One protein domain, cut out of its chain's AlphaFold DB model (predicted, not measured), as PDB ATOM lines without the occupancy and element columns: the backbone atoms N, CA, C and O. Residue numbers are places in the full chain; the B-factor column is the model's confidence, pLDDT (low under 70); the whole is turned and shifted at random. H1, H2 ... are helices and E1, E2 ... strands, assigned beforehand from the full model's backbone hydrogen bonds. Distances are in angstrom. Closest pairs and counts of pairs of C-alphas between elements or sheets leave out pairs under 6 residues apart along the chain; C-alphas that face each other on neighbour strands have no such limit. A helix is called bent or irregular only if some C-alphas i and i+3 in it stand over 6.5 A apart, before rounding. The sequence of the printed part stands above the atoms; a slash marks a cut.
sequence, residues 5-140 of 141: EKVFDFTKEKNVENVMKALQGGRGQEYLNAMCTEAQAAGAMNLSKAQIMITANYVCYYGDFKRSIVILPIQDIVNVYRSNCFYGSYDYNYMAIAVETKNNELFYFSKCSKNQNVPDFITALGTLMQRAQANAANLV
ATOM      1  N   GLU A   5      33.769 -21.280 -15.560       85.50
ATOM      2  CA  GLU A   5      33.778 -19.986 -14.866       85.50
ATOM      3  C   GLU A   5      34.755 -19.953 -13.686       85.50
ATOM      4  O   GLU A   5      35.221 -18.892 -13.301       85.50
ATOM      5  N   LYS A   6      35.085 -21.110 -13.098       86.50
ATOM      6  CA  LYS A   6      36.082 -21.202 -12.019       86.50
ATOM      7  C   LYS A   6      37.511 -21.269 -12.546       86.50
ATOM      8  O   LYS A   6      38.424 -20.826 -11.855       86.50
ATOM      9  N   VAL A   7      37.700 -21.891 -13.711       86.56
ATOM     10  CA  VAL A   7      39.004 -22.014 -14.379       86.56
ATOM     11  C   VAL A   7      39.419 -20.658 -14.945       86.56
ATOM     12  O   VAL A   7      40.542 -20.223 -14.718       86.56
ATOM     13  N   PHE A   8      38.485 -19.969 -15.596       89.75
ATOM     14  CA  PHE A   8      38.687 -18.679 -16.257       89.75
ATOM     15  C   PHE A   8      38.231 -17.493 -15.385       89.75
ATOM     16  O   PHE A   8      37.796 -16.463 -15.889       89.75
ATOM     17  N   ASP A   9      38.332 -17.631 -14.058       89.06
ATOM     18  CA  ASP A   9      38.125 -16.529 -13.113       89.06
ATOM     19  C   ASP A   9      39.415 -15.713 -12.989       89.06
ATOM     20  O   ASP A   9      40.291 -16.028 -12.178       89.06
ATOM     21  N   PHE A  10      39.523 -14.674 -13.816       87.44
ATOM     22  CA  PHE A  10      40.689 -13.795 -13.887       87.44
ATOM     23  C   PHE A  10      40.737 -12.712 -12.806       87.44
ATOM     24  O   PHE A  10      41.694 -11.948 -12.761       87.44
ATOM     25  N   THR A  11      39.771 -12.678 -11.882       87.94
ATOM     26  CA  THR A  11      39.890 -11.833 -10.678       87.94
ATOM     27  C   THR A  11      40.956 -12.364  -9.714       87.94
ATOM     28  O   THR A  11      41.399 -11.658  -8.810       87.94
ATOM     29  N   LYS A  12      41.389 -13.616  -9.910       87.00
ATOM     30  CA  LYS A  12      42.434 -14.280  -9.134       87.00
ATOM     31  C   LYS A  12      43.702 -14.389  -9.969       87.00
ATOM     32  O   LYS A  12      43.759 -15.200 -10.889       87.00
ATOM     33  N   GLU A  13      44.748 -13.665  -9.585       83.25
ATOM     34  CA  GLU A  13      46.054 -13.678 -10.269       83.25
ATOM     35  C   GLU A  13      46.595 -15.101 -10.481       83.25
ATOM     36  O   GLU A  13      46.978 -15.476 -11.587       83.25
ATOM     37  N   LYS A  14      46.488 -15.962  -9.459       85.62
ATOM     38  CA  LYS A  14      46.886 -17.375  -9.550       85.62
ATOM     39  C   LYS A  14      46.167 -18.136 -10.671       85.62
ATOM     40  O   LYS A  14      46.734 -19.064 -11.246       85.62
ATOM     41  N   ASN A  15      44.910 -17.816 -10.966       86.62
ATOM     42  CA  ASN A  15      44.193 -18.457 -12.068       86.62
ATOM     43  C   ASN A  15      44.699 -17.956 -13.419       86.62
ATOM     44  O   ASN A  15      44.892 -18.778 -14.310       86.62
ATOM     45  N   VAL A  16      44.969 -16.653 -13.546       87.56
ATOM     46  CA  VAL A  16      45.558 -16.062 -14.756       87.56
ATOM     47  C   VAL A  16      46.875 -16.762 -15.093       87.56
ATOM     48  O   VAL A  16      47.015 -17.304 -16.188       87.56
ATOM     49  N   GLU A  17      47.797 -16.863 -14.134       89.00
ATOM     50  CA  GLU A  17      49.084 -17.545 -14.330       89.00
ATOM     51  C   GLU A  17      48.912 -19.011 -14.750       89.00
ATOM     52  O   GLU A  17      49.564 -19.481 -15.683       89.00
ATOM     53  N   ASN A  18      48.008 -19.745 -14.090       91.44
ATOM     54  CA  ASN A  18      47.757 -21.151 -14.407       91.44
ATOM     55  C   ASN A  18      47.145 -21.341 -15.800       91.44
ATOM     56  O   ASN A  18      47.508 -22.294 -16.489       91.44
ATOM     57  N   VAL A  19      46.226 -20.464 -16.215       91.69
ATOM     58  CA  VAL A  19      45.618 -20.505 -17.552       91.69
ATOM     59  C   VAL A  19      46.669 -20.200 -18.613       91.69
ATOM     60  O   VAL A  19      46.812 -20.980 -19.549       91.69
ATOM     61  N   MET A  20      47.462 -19.141 -18.435       92.12
ATOM     62  CA  MET A  20      48.516 -18.781 -19.388       92.12
ATOM     63  C   MET A  20      49.574 -19.882 -19.505       92.12
ATOM     64  O   MET A  20      49.944 -20.267 -20.612       92.12
ATOM     65  N   LYS A  21      50.001 -20.471 -18.382       92.81
ATOM     66  CA  LYS A  21      50.930 -21.607 -18.386       92.81
ATOM     67  C   LYS A  21      50.339 -22.846 -19.066       92.81
ATOM     68  O   LYS A  21      51.037 -23.535 -19.801       92.81
ATOM     69  N   ALA A  22      49.059 -23.140 -18.842       93.06
ATOM     70  CA  ALA A  22      48.399 -24.261 -19.505       93.06
ATOM     71  C   ALA A  22      48.195 -24.010 -21.012       93.06
ATOM     72  O   ALA A  22      48.236 -24.956 -21.788       93.06
ATOM     73  N   LEU A  23      48.015 -22.761 -21.447       93.38
ATOM     74  CA  LEU A  23      47.946 -22.413 -22.871       93.38
ATOM     75  C   LEU A  23      49.307 -22.525 -23.567       93.38
ATOM     76  O   LEU A  23      49.352 -22.967 -24.709       93.38
ATOM     77  N   GLN A  24      50.410 -22.228 -22.871       92.94
ATOM     78  CA  GLN A  24      51.767 -22.487 -23.377       92.94
ATOM     79  C   GLN A  24      52.022 -23.981 -23.632       92.94
ATOM     80  O   GLN A  24      52.731 -24.332 -24.568       92.94
ATOM     81  N   GLY A  25      51.444 -24.859 -22.805       88.56
ATOM     82  CA  GLY A  25      51.474 -26.313 -23.000       88.56
ATOM     83  C   GLY A  25      50.359 -26.855 -23.901       88.56
ATOM     84  O   GLY A  25      50.213 -28.070 -24.012       88.56
ATOM     85  N   GLY A  26      49.538 -25.983 -24.489       92.88
ATOM     86  CA  GLY A  26      48.370 -26.343 -25.287       92.88
ATOM     87  C   GLY A  26      48.287 -25.545 -26.589       92.88
ATOM     88  O   GLY A  26      49.284 -25.405 -27.292       92.88
ATOM     89  N   ARG A  27      47.092 -25.054 -26.947       94.88
ATOM     90  CA  ARG A  27      46.845 -24.342 -28.217       94.88
ATOM     91  C   ARG A  27      45.820 -23.222 -28.040       94.88
ATOM     92  O   ARG A  27      44.892 -23.354 -27.244       94.88
ATOM     93  N   GLY A  28      45.961 -22.156 -28.831       95.06
ATOM     94  CA  GLY A  28      44.932 -21.128 -28.998       95.06
ATOM     95  C   GLY A  28      44.970 -19.996 -27.977       95.06
ATOM     96  O   GLY A  28      43.924 -19.442 -27.644       95.06
ATOM     97  N   GLN A  29      46.155 -19.639 -27.472       96.25
ATOM     98  CA  GLN A  29      46.325 -18.490 -26.576       96.25
ATOM     99  C   GLN A  29      45.797 -17.192 -27.211       96.25
ATOM    100  O   GLN A  29      45.183 -16.375 -26.530       96.25
ATOM    101  N   GLU A  30      45.986 -17.030 -28.519       96.06
ATOM    102  CA  GLU A  30      45.499 -15.904 -29.316       96.06
ATOM    103  C   GLU A  30      43.964 -15.780 -29.324       96.06
ATOM    104  O   GLU A  30      43.432 -14.686 -29.499       96.06
ATOM    105  N   TYR A  31      43.247 -16.879 -29.075       97.12
ATOM    106  CA  TYR A  31      41.785 -16.925 -29.072       97.12
ATOM    107  C   TYR A  31      41.178 -16.736 -27.681       97.12
ATOM    108  O   TYR A  31      39.960 -16.619 -27.565       97.12
ATOM    109  N   LEU A  32      41.998 -16.696 -26.622       95.06
ATOM    110  CA  LEU A  32      41.526 -16.697 -25.236       95.06
ATOM    111  C   LEU A  32      40.517 -15.579 -24.964       95.06
ATOM    112  O   LEU A  32      39.421 -15.849 -24.477       95.06
ATOM    113  N   ASN A  33      40.870 -14.340 -25.306       94.25
ATOM    114  CA  ASN A  33      40.020 -13.184 -25.026       94.25
ATOM    115  C   ASN A  33      38.690 -13.275 -25.783       94.25
ATOM    116  O   ASN A  33      37.635 -13.126 -25.174       94.25
ATOM    117  N   ALA A  34      38.736 -13.584 -27.084       95.69
ATOM    118  CA  ALA A  34      37.537 -13.728 -27.908       95.69
ATOM    119  C   ALA A  34      36.625 -14.851 -27.388       95.69
ATOM    120  O   ALA A  34      35.421 -14.653 -27.235       95.69
ATOM    121  N   MET A  35      37.204 -16.003 -27.038       95.75
ATOM    122  CA  MET A  35      36.461 -17.133 -26.487       95.75
ATOM    123  C   MET A  35      35.832 -16.794 -25.132       95.75
ATOM    124  O   MET A  35      34.657 -17.082 -24.925       95.75
ATOM    125  N   CYS A  36      36.560 -16.134 -24.226       93.81
ATOM    126  CA  CYS A  36      36.021 -15.700 -22.937       93.81
ATOM    127  C   CYS A  36      34.880 -14.685 -23.088       93.81
ATOM    128  O   CYS A  36      33.914 -14.759 -22.330       93.81
ATOM    129  N   THR A  37      34.958 -13.773 -24.060       93.56
ATOM    130  CA  THR A  37      33.854 -12.857 -24.380       93.56
ATOM    131  C   THR A  37      32.636 -13.621 -24.896       93.56
ATOM    132  O   THR A  37      31.532 -13.420 -24.392       93.56
ATOM    133  N   GLU A  38      32.811 -14.543 -25.845       95.12
ATOM    134  CA  GLU A  38      31.690 -15.337 -26.364       95.12
ATOM    135  C   GLU A  38      31.093 -16.288 -25.323       95.12
ATOM    136  O   GLU A  38      29.892 -16.547 -25.345       95.12
ATOM    137  N   ALA A  39      31.900 -16.792 -24.389       93.12
ATOM    138  CA  ALA A  39      31.438 -17.666 -23.317       93.12
ATOM    139  C   ALA A  39      30.454 -16.973 -22.355       93.12
ATOM    140  O   ALA A  39      29.732 -17.655 -21.629       93.12
ATOM    141  N   GLN A  40      30.409 -15.637 -22.349       89.25
ATOM    142  CA  GLN A  40      29.444 -14.845 -21.578       89.25
ATOM    143  C   GLN A  40      28.128 -14.603 -22.337       89.25
ATOM    144  O   GLN A  40      27.155 -14.147 -21.737       89.25
ATOM    145  N   ALA A  41      28.078 -14.885 -23.642       85.75
ATOM    146  CA  ALA A  41      26.907 -14.638 -24.472       85.75
ATOM    147  C   ALA A  41      25.832 -15.729 -24.314       85.75
ATOM    148  O   ALA A  41      26.110 -16.891 -23.998       85.75
ATOM    149  N   ALA A  42      24.579 -15.363 -24.604       74.69
ATOM    150  CA  ALA A  42      23.483 -16.321 -24.692       74.69
ATOM    151  C   ALA A  42      23.767 -17.331 -25.820       74.69
ATOM    152  O   ALA A  42      23.911 -16.947 -26.978       74.69
ATOM    153  N   GLY A  43      23.863 -18.617 -25.478       82.50
ATOM    154  CA  GLY A  43      24.145 -19.699 -26.431       82.50
ATOM    155  C   GLY A  43      25.490 -20.404 -26.238       82.50
ATOM    156  O   GLY A  43      25.726 -21.424 -26.882       82.50
ATOM    157  N   ALA A  44      26.347 -19.925 -25.330       92.50
ATOM    158  CA  ALA A  44      27.519 -20.682 -24.902       92.50
ATOM    159  C   ALA A  44      27.101 -21.967 -24.161       92.50
ATOM    160  O   ALA A  44      26.230 -21.959 -23.288       92.50
ATOM    161  N   MET A  45      27.733 -23.086 -24.508       94.69
ATOM    162  CA  MET A  45      27.435 -24.402 -23.958       94.69
ATOM    163  C   MET A  45      28.560 -24.842 -23.020       94.69
ATOM    164  O   MET A  45      29.627 -25.274 -23.459       94.69
ATOM    165  N   ASN A  46      28.307 -24.748 -21.713       94.31
ATOM    166  CA  ASN A  46      29.229 -25.213 -20.678       94.31
ATOM    167  C   ASN A  46      28.980 -26.696 -20.349       94.31
ATOM    168  O   ASN A  46      28.087 -27.036 -19.570       94.31
ATOM    169  N   LEU A  47      29.798 -27.580 -20.917       95.06
ATOM    170  CA  LEU A  47      29.732 -29.033 -20.746       95.06
ATOM    171  C   LEU A  47      30.722 -29.472 -19.662       95.06
ATOM    172  O   LEU A  47      31.759 -30.092 -19.911       95.06
ATOM    173  N   SER A  48      30.416 -29.084 -18.424       92.19
ATOM    174  CA  SER A  48      31.351 -29.154 -17.296       92.19
ATOM    175  C   SER A  48      31.865 -30.560 -16.948       92.19
ATOM    176  O   SER A  48      32.984 -30.676 -16.442       92.19
ATOM    177  N   LYS A  49      31.101 -31.630 -17.212       91.56
ATOM    178  CA  LYS A  49      31.541 -33.023 -16.999       91.56
ATOM    179  C   LYS A  49      32.490 -33.504 -18.089       91.56
ATOM    180  O   LYS A  49      33.326 -34.352 -17.799       91.56
ATOM    181  N   ALA A  50      32.378 -32.950 -19.296       92.88
ATOM    182  CA  ALA A  50      33.344 -33.152 -20.373       92.88
ATOM    183  C   ALA A  50      34.534 -32.178 -20.291       92.88
ATOM    184  O   ALA A  50      35.534 -32.357 -20.979       92.88
ATOM    185  N   GLN A  51      34.438 -31.153 -19.436       94.75
ATOM    186  CA  GLN A  51      35.419 -30.072 -19.318       94.75
ATOM    187  C   GLN A  51      35.630 -29.351 -20.660       94.75
ATOM    188  O   GLN A  51      36.758 -29.037 -21.045       94.75
ATOM    189  N   ILE A  52      34.523 -29.126 -21.373       95.94
ATOM    190  CA  ILE A  52      34.480 -28.457 -22.672       95.94
ATOM    191  C   ILE A  52      33.530 -27.258 -22.592       95.94
ATOM    192  O   ILE A  52      32.441 -27.353 -22.029       95.94
ATOM    193  N   MET A  53      33.939 -26.139 -23.179       96.62
ATOM    194  CA  MET A  53      33.083 -24.996 -23.488       96.62
ATOM    195  C   MET A  53      32.962 -24.880 -25.006       96.62
ATOM    196  O   MET A  53      33.978 -24.917 -25.696       96.62
ATOM    197  N   ILE A  54      31.742 -24.743 -25.523       96.75
ATOM    198  CA  ILE A  54      31.483 -24.505 -26.950       96.75
ATOM    199  C   ILE A  54      30.746 -23.174 -27.078       96.75
ATOM    200  O   ILE A  54      29.648 -23.026 -26.547       96.75
ATOM    201  N   THR A  55      31.335 -22.211 -27.776       96.06
ATOM    202  CA  THR A  55      30.718 -20.907 -28.063       96.06
ATOM    203  C   THR A  55      30.164 -20.884 -29.486       96.06
ATOM    204  O   THR A  55      29.933 -21.946 -30.057       96.06
ATOM    205  N   ALA A  56      29.902 -19.719 -30.084       93.62
ATOM    206  CA  ALA A  56      29.535 -19.648 -31.498       93.62
ATOM    207  C   ALA A  56      30.718 -20.051 -32.393       93.62
ATOM    208  O   ALA A  56      30.556 -20.898 -33.271       93.62
ATOM    209  N   ASN A  57      31.908 -19.514 -32.106       95.12
ATOM    210  CA  ASN A  57      33.073 -19.646 -32.980       95.12
ATOM    211  C   ASN A  57      34.190 -20.526 -32.419       95.12
ATOM    212  O   ASN A  57      35.084 -20.895 -33.177       95.12
ATOM    213  N   TYR A  58      34.161 -20.892 -31.136       97.44
ATOM    214  CA  TYR A  58      35.268 -21.593 -30.488       97.44
ATOM    215  C   TYR A  58      34.822 -22.836 -29.726       97.44
ATOM    216  O   TYR A  58      33.724 -22.908 -29.173       97.44
ATOM    217  N   VAL A  59      35.730 -23.804 -29.640       97.81
ATOM    218  CA  VAL A  59      35.693 -24.865 -28.634       97.81
ATOM    219  C   VAL A  59      36.907 -24.727 -27.725       97.81
ATOM    220  O   VAL A  59      38.021 -24.514 -28.194       97.81
ATOM    221  N   CYS A  60      36.694 -24.859 -26.420       97.50
ATOM    222  CA  CYS A  60      37.748 -24.881 -25.419       97.50
ATOM    223  C   CYS A  60      37.674 -26.175 -24.617       97.50
ATOM    224  O   CYS A  60      36.712 -26.390 -23.881       97.50
ATOM    225  N   TYR A  61      38.720 -26.994 -24.686       96.69
ATOM    226  CA  TYR A  61      38.931 -28.110 -23.777       96.69
ATOM    227  C   TYR A  61      39.884 -27.700 -22.652       96.69
ATOM    228  O   TYR A  61      41.019 -27.288 -22.887       96.69
ATOM    229  N   TYR A  62      39.411 -27.830 -21.414       94.12
ATOM    230  CA  TYR A  62      40.148 -27.470 -20.200       94.12
ATOM    231  C   TYR A  62      40.285 -28.660 -19.235       94.12
ATOM    232  O   TYR A  62      40.459 -28.486 -18.026       94.12
ATOM    233  N   GLY A  63      40.182 -29.889 -19.753       85.38
ATOM    234  CA  GLY A  63      40.206 -31.086 -18.915       85.38
ATOM    235  C   GLY A  63      41.538 -31.343 -18.223       85.38
ATOM    236  O   GLY A  63      41.555 -31.722 -17.052       85.38
ATOM    237  N   ASP A  64      42.625 -30.997 -18.906       78.94
ATOM    238  CA  ASP A  64      43.999 -31.075 -18.417       78.94
ATOM    239  C   ASP A  64      44.489 -29.744 -17.829       78.94
ATOM    240  O   ASP A  64      45.685 -29.446 -17.850       78.94
ATOM    241  N   PHE A  65      43.582 -28.918 -17.291       71.12
ATOM    242  CA  PHE A  65      43.938 -27.656 -16.645       71.12
ATOM    243  C   PHE A  65      45.025 -27.893 -15.580       71.12
ATOM    244  O   PHE A  65      44.813 -28.674 -14.649       71.12
ATOM    245  N   LYS A  66      46.175 -27.213 -15.756       73.69
ATOM    246  CA  LYS A  66      47.521 -27.372 -15.136       73.69
ATOM    247  C   LYS A  66      48.599 -27.965 -16.054       73.69
ATOM    248  O   LYS A  66      49.776 -27.789 -15.754       73.69
ATOM    249  N   ARG A  67      48.225 -28.652 -17.134       84.38
ATOM    250  CA  ARG A  67      49.139 -29.197 -18.154       84.38
ATOM    251  C   ARG A  67      48.906 -28.550 -19.513       84.38
ATOM    252  O   ARG A  67      49.851 -28.019 -20.081       84.38
ATOM    253  N   SER A  68      47.661 -28.553 -19.981       92.00
ATOM    254  CA  SER A  68      47.297 -28.033 -21.299       92.00
ATOM    255  C   SER A  68      45.854 -27.524 -21.327       92.00
ATOM    256  O   SER A  68      44.947 -28.178 -20.809       92.00
ATOM    257  N   ILE A  69      45.632 -26.372 -21.959       95.62
ATOM    258  CA  ILE A  69      44.315 -25.905 -22.415       95.62
ATOM    259  C   ILE A  69      44.359 -25.824 -23.938       95.62
ATOM    260  O   ILE A  69      45.328 -25.323 -24.504       95.62
ATOM    261  N   VAL A  70      43.305 -26.295 -24.598       97.00
ATOM    262  CA  VAL A  70      43.186 -26.237 -26.057       97.00
ATOM    263  C   VAL A  70      41.970 -25.401 -26.421       97.00
ATOM    264  O   VAL A  70      40.850 -25.772 -26.079       97.00
ATOM    265  N   ILE A  71      42.194 -24.291 -27.122       97.94
ATOM    266  CA  ILE A  71      41.158 -23.445 -27.718       97.94
ATOM    267  C   ILE A  71      41.313 -23.524 -29.236       97.94
ATOM    268  O   ILE A  71      42.382 -23.221 -29.763       97.94
ATOM    269  N   LEU A  72      40.255 -23.929 -29.935       97.56
ATOM    270  CA  LEU A  72      40.247 -24.055 -31.393       97.56
ATOM    271  C   LEU A  72      39.092 -23.244 -31.988       97.56
ATOM    272  O   LEU A  72      37.972 -23.328 -31.469       97.56
ATOM    273  N   PRO A  73      39.318 -22.510 -33.091       96.94
ATOM    274  CA  PRO A  73      38.236 -22.014 -33.924       96.94
ATOM    275  C   PRO A  73      37.456 -23.198 -34.497       96.94
ATOM    276  O   PRO A  73      38.035 -24.134 -35.045       96.94
ATOM    277  N   ILE A  74      36.131 -23.158 -34.406       95.94
ATOM    278  CA  ILE A  74      35.269 -24.233 -34.905       95.94
ATOM    279  C   ILE A  74      35.427 -24.397 -36.414       95.94
ATOM    280  O   ILE A  74      35.440 -25.526 -36.887       95.94
ATOM    281  N   GLN A  75      35.613 -23.298 -37.150       93.88
ATOM    282  CA  GLN A  75      35.876 -23.305 -38.595       93.88
ATOM    283  C   GLN A  75      37.138 -24.087 -38.998       93.88
ATOM    284  O   GLN A  75      37.256 -24.505 -40.145       93.88
ATOM    285  N   ASP A  76      38.079 -24.288 -38.070       94.75
ATOM    286  CA  ASP A  76      39.321 -25.009 -38.345       94.75
ATOM    287  C   ASP A  76      39.178 -26.517 -38.126       94.75
ATOM    288  O   ASP A  76      40.082 -27.267 -38.490       94.75
ATOM    289  N   ILE A  77      38.065 -26.969 -37.541       95.31
ATOM    290  CA  ILE A  77      37.787 -28.381 -37.285       95.31
ATOM    291  C   ILE A  77      37.233 -29.014 -38.559       95.31
ATOM    292  O   ILE A  77      36.171 -28.621 -39.044       95.31
ATOM    293  N   VAL A  78      37.939 -30.025 -39.064       94.12
ATOM    294  CA  VAL A  78      37.585 -30.731 -40.306       94.12
ATOM    295  C   VAL A  78      36.926 -32.077 -40.045       94.12
ATOM    296  O   VAL A  78      36.136 -32.545 -40.859       94.12
ATOM    297  N   ASN A  79      37.220 -32.701 -38.904       94.19
ATOM    298  CA  ASN A  79      36.671 -34.001 -38.557       94.19
ATOM    299  C   ASN A  79      36.610 -34.178 -37.038       94.19
ATOM    300  O   ASN A  79      37.448 -33.669 -36.289       94.19
ATOM    301  N   VAL A  80      35.584 -34.892 -36.581       96.81
ATOM    302  CA  VAL A  80      35.333 -35.160 -35.166       96.81
ATOM    303  C   VAL A  80      34.759 -36.558 -35.033       96.81
ATOM    304  O   VAL A  80      33.780 -36.902 -35.692       96.81
ATOM    305  N   TYR A  81      35.339 -37.367 -34.155       95.12
ATOM    306  CA  TYR A  81      34.890 -38.739 -33.950       95.12
ATOM    307  C   TYR A  81      35.249 -39.244 -32.557       95.12
ATOM    308  O   TYR A  81      36.005 -38.637 -31.802       95.12
ATOM    309  N   ARG A  82      34.688 -40.391 -32.185       95.06
ATOM    310  CA  ARG A  82      35.072 -41.092 -30.961       95.06
ATOM    311  C   ARG A  82      36.297 -41.955 -31.241       95.06
ATOM    312  O   ARG A  82      36.236 -42.814 -32.114       95.06
ATOM    313  N   SER A  83      37.362 -41.793 -30.458       94.19
ATOM    314  CA  SER A  83      38.555 -42.641 -30.546       94.19
ATOM    315  C   SER A  83      38.848 -43.345 -29.228       94.19
ATOM    316  O   SER A  83      38.709 -42.773 -28.149       94.19
ATOM    317  N   ASN A  84      39.285 -44.592 -29.327       92.00
ATOM    318  CA  ASN A  84      39.931 -45.358 -28.262       92.00
ATOM    319  C   ASN A  84      41.397 -45.681 -28.605       92.00
ATOM    320  O   ASN A  84      42.053 -46.400 -27.861       92.00
ATOM    321  N   CYS A  85      41.907 -45.143 -29.714       88.69
ATOM    322  CA  CYS A  85      43.317 -45.167 -30.067       88.69
ATOM    323  C   CYS A  85      43.918 -43.789 -29.777       88.69
ATOM    324  O   CYS A  85      43.458 -42.776 -30.315       88.69
ATOM    325  N   PHE A  86      44.927 -43.768 -28.915       86.81
ATOM    326  CA  PHE A  86      45.618 -42.570 -28.459       86.81
ATOM    327  C   PHE A  86      47.085 -42.680 -28.848       86.81
ATOM    328  O   PHE A  86      47.765 -43.594 -28.386       86.81
ATOM    329  N   TYR A  87      47.576 -41.765 -29.687       80.25
ATOM    330  CA  TYR A  87      48.995 -41.704 -30.069       80.25
ATOM    331  C   TYR A  87      49.558 -43.057 -30.558       80.25
ATOM    332  O   TYR A  87      50.650 -43.469 -30.177       80.25
ATOM    333  N   GLY A  88      48.777 -43.789 -31.361       80.75
ATOM    334  CA  GLY A  88      49.161 -45.096 -31.912       80.75
ATOM    335  C   GLY A  88      48.969 -46.294 -30.973       80.75
ATOM    336  O   GLY A  88      49.259 -47.418 -31.368       80.75
ATOM    337  N   SER A  89      48.455 -46.088 -29.757       85.56
ATOM    338  CA  SER A  89      48.154 -47.163 -28.804       85.56
ATOM    339  C   SER A  89      46.652 -47.321 -28.584       85.56
ATOM    340  O   SER A  89      45.951 -46.359 -28.264       85.56
ATOM    341  N   TYR A  90      46.152 -48.551 -28.713       90.62
ATOM    342  CA  TYR A  90      44.759 -48.870 -28.410       90.62
ATOM    343  C   TYR A  90      44.543 -48.973 -26.895       90.62
ATOM    344  O   TYR A  90      45.222 -49.731 -26.206       90.62
ATOM    345  N   ASP A  91      43.562 -48.239 -26.377       91.88
ATOM    346  CA  ASP A  91      43.135 -48.293 -24.985       91.88
ATOM    347  C   ASP A  91      41.818 -49.073 -24.883       91.88
ATOM    348  O   ASP A  91      40.781 -48.713 -25.454       91.88
ATOM    349  N   TYR A  92      41.847 -50.182 -24.148       91.12
ATOM    350  CA  TYR A  92      40.685 -51.052 -23.992       91.12
ATOM    351  C   TYR A  92      39.621 -50.469 -23.063       91.12
ATOM    352  O   TYR A  92      38.449 -50.795 -23.238       91.12
ATOM    353  N   ASN A  93      39.987 -49.555 -22.167       93.75
ATOM    354  CA  ASN A  93      39.123 -49.087 -21.085       93.75
ATOM    355  C   ASN A  93      38.553 -47.694 -21.339       93.75
ATOM    356  O   ASN A  93      37.462 -47.376 -20.862       93.75
ATOM    357  N   TYR A  94      39.268 -46.871 -22.102       94.00
ATOM    358  CA  TYR A  94      38.933 -45.465 -22.271       94.00
ATOM    359  C   TYR A  94      38.655 -45.081 -23.722       94.00
ATOM    360  O   TYR A  94      39.074 -45.738 -24.674       94.00
ATOM    361  N   MET A  95      37.931 -43.979 -23.874       94.38
ATOM    362  CA  MET A  95      37.654 -43.313 -25.142       94.38
ATOM    363  C   MET A  95      37.726 -41.795 -24.959       94.38
ATOM    364  O   MET A  95      37.619 -41.302 -23.840       94.38
ATOM    365  N   ALA A  96      37.905 -41.059 -26.048       95.44
ATOM    366  CA  ALA A  96      37.868 -39.602 -26.087       95.44
ATOM    367  C   ALA A  96      37.175 -39.111 -27.360       95.44
ATOM    368  O   ALA A  96      36.896 -39.889 -28.279       95.44
ATOM    369  N   ILE A  97      36.928 -37.807 -27.410       96.50
ATOM    370  CA  ILE A  97      36.543 -37.098 -28.628       96.50
ATOM    371  C   ILE A  97      37.839 -36.729 -29.351       96.50
ATOM    372  O   ILE A  97      38.610 -35.920 -28.849       96.50
ATOM    373  N   ALA A  98      38.090 -37.349 -30.495       96.38
ATOM    374  CA  ALA A  98      39.143 -36.949 -31.415       96.38
ATOM    375  C   ALA A  98      38.661 -35.749 -32.238       96.38
ATOM    376  O   ALA A  98      37.546 -35.773 -32.764       96.38
ATOM    377  N   VAL A  99      39.487 -34.710 -32.319       96.50
ATOM    378  CA  VAL A  99      39.232 -33.482 -33.077       96.50
ATOM    379  C   VAL A  99      40.419 -33.242 -33.997       96.50
ATOM    380  O   VAL A  99      41.529 -33.009 -33.517       96.50
ATOM    381  N   GLU A 100      40.175 -33.309 -35.301       95.31
ATOM    382  CA  GLU A 100      41.174 -33.044 -36.336       95.31
ATOM    383  C   GLU A 100      40.985 -31.635 -36.892       95.31
ATOM    384  O   GLU A 100      39.859 -31.207 -37.179       95.31
ATOM    385  N   THR A 101      42.091 -30.911 -37.057       94.62
ATOM    386  CA  THR A 101      42.091 -29.565 -37.635       94.62
ATOM    387  C   THR A 101      42.553 -29.572 -39.088       94.62
ATOM    388  O   THR A 101      43.240 -30.486 -39.542       94.62
ATOM    389  N   LYS A 102      42.246 -28.497 -39.820       92.88
ATOM    390  CA  LYS A 102      42.723 -28.263 -41.193       92.88
ATOM    391  C   LYS A 102      44.254 -28.229 -41.328       92.88
ATOM    392  O   LYS A 102      44.768 -28.348 -42.433       92.88
ATOM    393  N   ASN A 103      44.971 -28.069 -40.213       91.31
ATOM    394  CA  ASN A 103      46.433 -28.087 -40.157       91.31
ATOM    395  C   ASN A 103      46.998 -29.493 -39.873       91.31
ATOM    396  O   ASN A 103      48.179 -29.616 -39.560       91.31
ATOM    397  N   ASN A 104      46.172 -30.545 -39.961       91.44
ATOM    398  CA  ASN A 104      46.521 -31.928 -39.617       91.44
ATOM    399  C   ASN A 104      46.936 -32.122 -38.146       91.44
ATOM    400  O   ASN A 104      47.695 -33.036 -37.822       91.44
ATOM    401  N   GLU A 105      46.442 -31.275 -37.240       93.94
ATOM    402  CA  GLU A 105      46.608 -31.482 -35.801       93.94
ATOM    403  C   GLU A 105      45.481 -32.381 -35.283       93.94
ATOM    404  O   GLU A 105      44.326 -32.215 -35.674       93.94
ATOM    405  N   LEU A 106      45.809 -33.305 -34.377       94.19
ATOM    406  CA  LEU A 106      44.848 -34.196 -33.732       94.19
ATOM    407  C   LEU A 106      44.856 -33.968 -32.222       94.19
ATOM    408  O   LEU A 106      45.875 -34.157 -31.555       94.19
ATOM    409  N   PHE A 107      43.694 -33.617 -31.677       94.62
ATOM    410  CA  PHE A 107      43.486 -33.433 -30.246       94.62
ATOM    411  C   PHE A 107      42.506 -34.465 -29.695       94.62
ATOM    412  O   PHE A 107      41.555 -34.859 -30.367       94.62
ATOM    413  N   TYR A 108      42.707 -34.872 -28.441       94.31
ATOM    414  CA  TYR A 108      41.807 -35.781 -27.735       94.31
ATOM    415  C   TYR A 108      41.173 -35.070 -26.545       94.31
ATOM    416  O   TYR A 108      41.848 -34.761 -25.566       94.31
ATOM    417  N   PHE A 109      39.869 -34.826 -26.616       94.88
ATOM    418  CA  PHE A 109      39.118 -34.154 -25.563       94.88
ATOM    419  C   PHE A 109      38.331 -35.147 -24.709       94.88
ATOM    420  O   PHE A 109      37.799 -36.146 -25.196       94.88
ATOM    421  N   SER A 110      38.192 -34.816 -23.425       93.44
ATOM    422  CA  SER A 110      37.286 -35.479 -22.482       93.44
ATOM    423  C   SER A 110      37.461 -37.006 -22.409       93.44
ATOM    424  O   SER A 110      36.486 -37.750 -22.553       93.44
ATOM    425  N   LYS A 111      38.687 -37.495 -22.162       91.88
ATOM    426  CA  LYS A 111      38.938 -38.936 -21.977       91.88
ATOM    427  C   LYS A 111      38.059 -39.499 -20.846       91.88
ATOM    428  O   LYS A 111      38.130 -39.034 -19.711       91.88
ATOM    429  N   CYS A 112      37.243 -40.507 -21.140       91.69
ATOM    430  CA  CYS A 112      36.317 -41.136 -20.196       91.69
ATOM    431  C   CYS A 112      36.275 -42.662 -20.371       91.69
ATOM    432  O   CYS A 112      36.759 -43.201 -21.367       91.69
ATOM    433  N   SER A 113      35.749 -43.375 -19.371       91.94
ATOM    434  CA  SER A 113      35.598 -44.836 -19.443       91.94
ATOM    435  C   SER A 113      34.541 -45.219 -20.479       91.94
ATOM    436  O   SER A 113      33.476 -44.605 -20.531       91.94
ATOM    437  N   LYS A 114      34.791 -46.274 -21.262       87.94
ATOM    438  CA  LYS A 114      33.840 -46.784 -22.270       87.94
ATOM    439  C   LYS A 114      32.508 -47.230 -21.667       87.94
ATOM    440  O   LYS A 114      31.476 -47.116 -22.318       87.94
ATOM    441  N   ASN A 115      32.535 -47.710 -20.425       88.12
ATOM    442  CA  ASN A 115      31.347 -48.202 -19.723       88.12
ATOM    443  C   ASN A 115      30.559 -47.074 -19.044       88.12
ATOM    444  O   ASN A 115      29.506 -47.315 -18.459       88.12
ATOM    445  N   GLN A 116      31.075 -45.844 -19.079       85.94
ATOM    446  CA  GLN A 116      30.449 -44.703 -18.438       85.94
ATOM    447  C   GLN A 116      29.608 -43.926 -19.448       85.94
ATOM    448  O   GLN A 116      30.114 -43.427 -20.452       85.94
ATOM    449  N   ASN A 117      28.323 -43.750 -19.142       85.81
ATOM    450  CA  ASN A 117      27.502 -42.781 -19.852       85.81
ATOM    451  C   ASN A 117      27.777 -41.379 -19.287       85.81
ATOM    452  O   ASN A 117      27.449 -41.092 -18.134       85.81
ATOM    453  N   VAL A 118      28.400 -40.516 -20.089       90.88
ATOM    454  CA  VAL A 118      28.648 -39.110 -19.749       90.88
ATOM    455  C   VAL A 118      27.825 -38.249 -20.713       90.88
ATOM    456  O   VAL A 118      28.259 -38.055 -21.847       90.88
ATOM    457  N   PRO A 119      26.651 -37.726 -20.308       94.38
ATOM    458  CA  PRO A 119      25.789 -36.937 -21.196       94.38
ATOM    459  C   PRO A 119      26.523 -35.775 -21.870       94.38
ATOM    460  O   PRO A 119      26.464 -35.640 -23.086       94.38
ATOM    461  N   ASP A 120      27.319 -35.017 -21.112       95.12
ATOM    462  CA  ASP A 120      28.132 -33.913 -21.633       95.12
ATOM    463  C   ASP A 120      29.109 -34.355 -22.731       95.12
ATOM    464  O   ASP A 120      29.337 -33.611 -23.680       95.12
ATOM    465  N   PHE A 121      29.671 -35.566 -22.635       95.06
ATOM    466  CA  PHE A 121      30.548 -36.121 -23.670       95.06
ATOM    467  C   PHE A 121      29.768 -36.372 -24.962       95.06
ATOM    468  O   PHE A 121      30.234 -36.028 -26.045       95.06
ATOM    469  N   ILE A 122      28.577 -36.967 -24.854       95.44
ATOM    470  CA  ILE A 122      27.721 -37.267 -26.008       95.44
ATOM    471  C   ILE A 122      27.273 -35.964 -26.674       95.44
ATOM    472  O   ILE A 122      27.380 -35.835 -27.893       95.44
ATOM    473  N   THR A 123      26.849 -34.981 -25.877       97.06
ATOM    474  CA  THR A 123      26.456 -33.653 -26.361       97.06
ATOM    475  C   THR A 123      27.621 -32.926 -27.031       97.06
ATOM    476  O   THR A 123      27.439 -32.378 -28.119       97.06
ATOM    477  N   ALA A 124      28.819 -32.949 -26.434       97.06
ATOM    478  CA  ALA A 124      30.015 -32.348 -27.027       97.06
ATOM    479  C   ALA A 124      30.338 -32.988 -28.380       97.06
ATOM    480  O   ALA A 124      30.500 -32.279 -29.369       97.06
ATOM    481  N   LEU A 125      30.378 -34.324 -28.431       97.25
ATOM    482  CA  LEU A 125      30.663 -35.080 -29.649       97.25
ATOM    483  C   LEU A 125      29.661 -34.735 -30.759       97.25
ATOM    484  O   LEU A 125      30.074 -34.330 -31.839       97.25
ATOM    485  N   GLY A 126      28.358 -34.837 -30.480       96.94
ATOM    486  CA  GLY A 126      27.312 -34.554 -31.467       96.94
ATOM    487  C   GLY A 126      27.342 -33.108 -31.970       96.94
ATOM    488  O   GLY A 126      27.272 -32.873 -33.173       96.94
ATOM    489  N   THR A 127      27.525 -32.143 -31.062       96.88
ATOM    490  CA  THR A 127      27.587 -30.715 -31.415       96.88
ATOM    491  C   THR A 127      28.792 -30.411 -32.302       96.88
ATOM    492  O   THR A 127      28.659 -29.728 -33.316       96.88
ATOM    493  N   LEU A 128      29.975 -30.917 -31.944       97.00
ATOM    494  CA  LEU A 128      31.195 -30.676 -32.712       97.00
ATOM    495  C   LEU A 128      31.151 -31.377 -34.075       97.00
ATOM    496  O   LEU A 128      31.546 -30.768 -35.065       97.00
ATOM    497  N   MET A 129      30.605 -32.596 -34.156       96.44
ATOM    498  CA  MET A 129      30.379 -33.287 -35.431       96.44
ATOM    499  C   MET A 129      29.453 -32.491 -36.355       96.44
ATOM    500  O   MET A 129      29.795 -32.273 -37.515       96.44
ATOM    501  N   GLN A 130      28.312 -32.017 -35.845       94.94
ATOM    502  CA  GLN A 130      27.365 -31.220 -36.627       94.94
ATOM    503  C   GLN A 130      28.020 -29.944 -37.176       94.94
ATOM    504  O   GLN A 130      27.829 -29.593 -38.340       94.94
ATOM    505  N   ARG A 131      28.811 -29.249 -36.352       91.69
ATOM    506  CA  ARG A 131      29.481 -28.010 -36.766       91.69
ATOM    507  C   ARG A 131      30.626 -28.254 -37.748       91.69
ATOM    508  O   ARG A 131      30.742 -27.511 -38.716       91.69
ATOM    509  N   ALA A 132      31.414 -29.310 -37.555       90.00
ATOM    510  CA  ALA A 132      32.460 -29.699 -38.501       90.00
ATOM    511  C   ALA A 132      31.873 -30.042 -39.883       90.00
ATOM    512  O   ALA A 132      32.393 -29.605 -40.906       90.00
ATOM    513  N   GLN A 133      30.739 -30.752 -39.924       87.50
ATOM    514  CA  GLN A 133      30.036 -31.060 -41.175       87.50
ATOM    515  C   GLN A 133      29.524 -29.803 -41.888       87.50
ATOM    516  O   GLN A 133      29.654 -29.702 -43.106       87.50
ATOM    517  N   ALA A 134      28.987 -28.833 -41.144       84.56
ATOM    518  CA  ALA A 134      28.567 -27.557 -41.718       84.56
ATOM    519  C   ALA A 134      29.747 -26.801 -42.360       84.56
ATOM    520  O   ALA A 134      29.591 -26.224 -43.432       84.56
ATOM    521  N   ASN A 135      30.942 -26.860 -41.761       76.44
ATOM    522  CA  ASN A 135      32.146 -26.270 -42.352       76.44
ATOM    523  C   ASN A 135      32.581 -27.000 -43.626       76.44
ATOM    524  O   ASN A 135      32.919 -26.353 -44.612       76.44
ATOM    525  N   ALA A 136      32.551 -28.336 -43.624       67.56
ATOM    526  CA  ALA A 136      32.904 -29.135 -44.795       67.56
ATOM    527  C   ALA A 136      31.961 -28.867 -45.980       67.56
ATOM    528  O   ALA A 136      32.420 -28.764 -47.114       67.56
ATOM    529  N   ALA A 137      30.662 -28.685 -45.723       58.38
ATOM    530  CA  ALA A 137      29.691 -28.312 -46.752       58.38
ATOM    531  C   ALA A 137      29.982 -26.930 -47.370       58.38
ATOM    532  O   ALA A 137      29.784 -26.746 -48.569       58.38
ATOM    533  N   ASN A 138      30.517 -25.987 -46.587       56.72
ATOM    534  CA  ASN A 138      30.900 -24.652 -47.062       56.72
ATOM    535  C   ASN A 138      32.201 -24.633 -47.889       56.72
ATOM    536  O   ASN A 138      32.513 -23.608 -48.481       56.72
ATOM    537  N   LEU A 139      32.966 -25.730 -47.930       50.28
ATOM    538  CA  LEU A 139      34.182 -25.856 -48.751       50.28
ATOM    539  C   LEU A 139      33.905 -26.406 -50.163       50.28
ATOM    540  O   LEU A 139      34.819 -26.458 -50.983       50.28
ATOM    541  N   VAL A 140      32.672 -26.848 -50.436       46.62
ATOM    542  CA  VAL A 140      32.251 -27.471 -51.709       46.62
ATOM    543  C   VAL A 140      31.322 -26.546 -52.525       46.62
ATOM    544  O   VAL A 140      30.875 -26.925 -53.605       46.62
TER     545      VAL A 140
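What this domain is: This is residues 5 to 140 of the 141 residues of an uncharacterized protein of Butyrivibrio hungatei (UniProt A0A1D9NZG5). A small sheet of four strands, E1 to E4, stands in the middle; H2 crosses one of its faces, and over the other face sits a lobe in which the long helix H3 packs on a twisted sheet of three strands, E5 to E7. H1 lies farthest out, near H2, on the side away from that lobe. The printed part has 136 residues with three named helices and seven named strands, in the order H1 H2 E1 E2 E3 E4 E5 E6 E7 H3. The sheets run E1 E2 E3 E4 and E5 E6 E7, both antiparallel, and the class is mixed, helices and strands. The whole is compact, with a radius of gyration of the C-alphas of 14.6 A and spans of 39 by 37 by 27 A.

How they stand to each other: Start with H1, residues 13 to 24, and H2, residues 29 to 38: they are close but not clearly touching, the closest C-alphas being those of Leu 23 and Gln 29, 5.6 A apart. Next come E1 (45 to 47), E2 (52 to 54), E3 (58 to 61) and E4 (70 to 73), a meander, each strand the antiparallel neighbour of the one before; look for N 45 and O 54 at 2.8 A, N 60 and O 53 at 2.8 A, and N 61 and O 70 at 2.8 A. H2 is on this sheet at a height of 8.7 A and runs across the strands, at 71 degrees to E3 on the local plane; the C-alphas of Tyr 31 and Ile 71, the closest of H2 and E4, are 6.7 A apart. E5 (77 to 83), E6 (94 to 101) and E7 (106 to 113) make a second meander, with N 98 and O 81 at 2.8 A and N 99 and O 107 at 2.8 A. E7 bends by 60 degrees at residue 110, and the closest C-alphas of E3 and E7, Tyr 61 and Phe 109, are 6.3 A apart. H3, residues 119 to 137, is on the second sheet at a height of 8.5 A, over E5 and E6, with C-alphas 80 and 129 the closest of E5 and H3 at 5.3 A. H3 is also on the first sheet, on the opposite face from H2, which gives three layers, helices on both faces of a sheet; C-alphas 47 and 120, the closest of E1 and H3, are 5.2 A apart. Each O i to N i+4 pair of H1 and H3 is within hydrogen-bond range, against 4 of 6 in H2.

Where its parts are: Find C-alpha 13 at (46.054, -13.678, -10.269); from there H1 runs 16.8 A to C-alpha 24. H2 covers 15.0 A and is irregular, with C-alphas 30 and 33 standing 7.5 A apart. E1 to E4 measure 6.1, 6.5, 10.0 and 10.2 A, while E5, E6 and E7 measure 15.8, 22.3 and 20.1 A. H3 runs 27.3 A and ends at C-alpha 137, at (29.691, -28.312, -46.752).

The domain as a whole: The C-alphas farthest apart, Glu 13 and Val 140, are 45.8 A apart. The printed part has no cut and no long link. Its mean pLDDT is 90.6, and residues 136 to 140 are under 70.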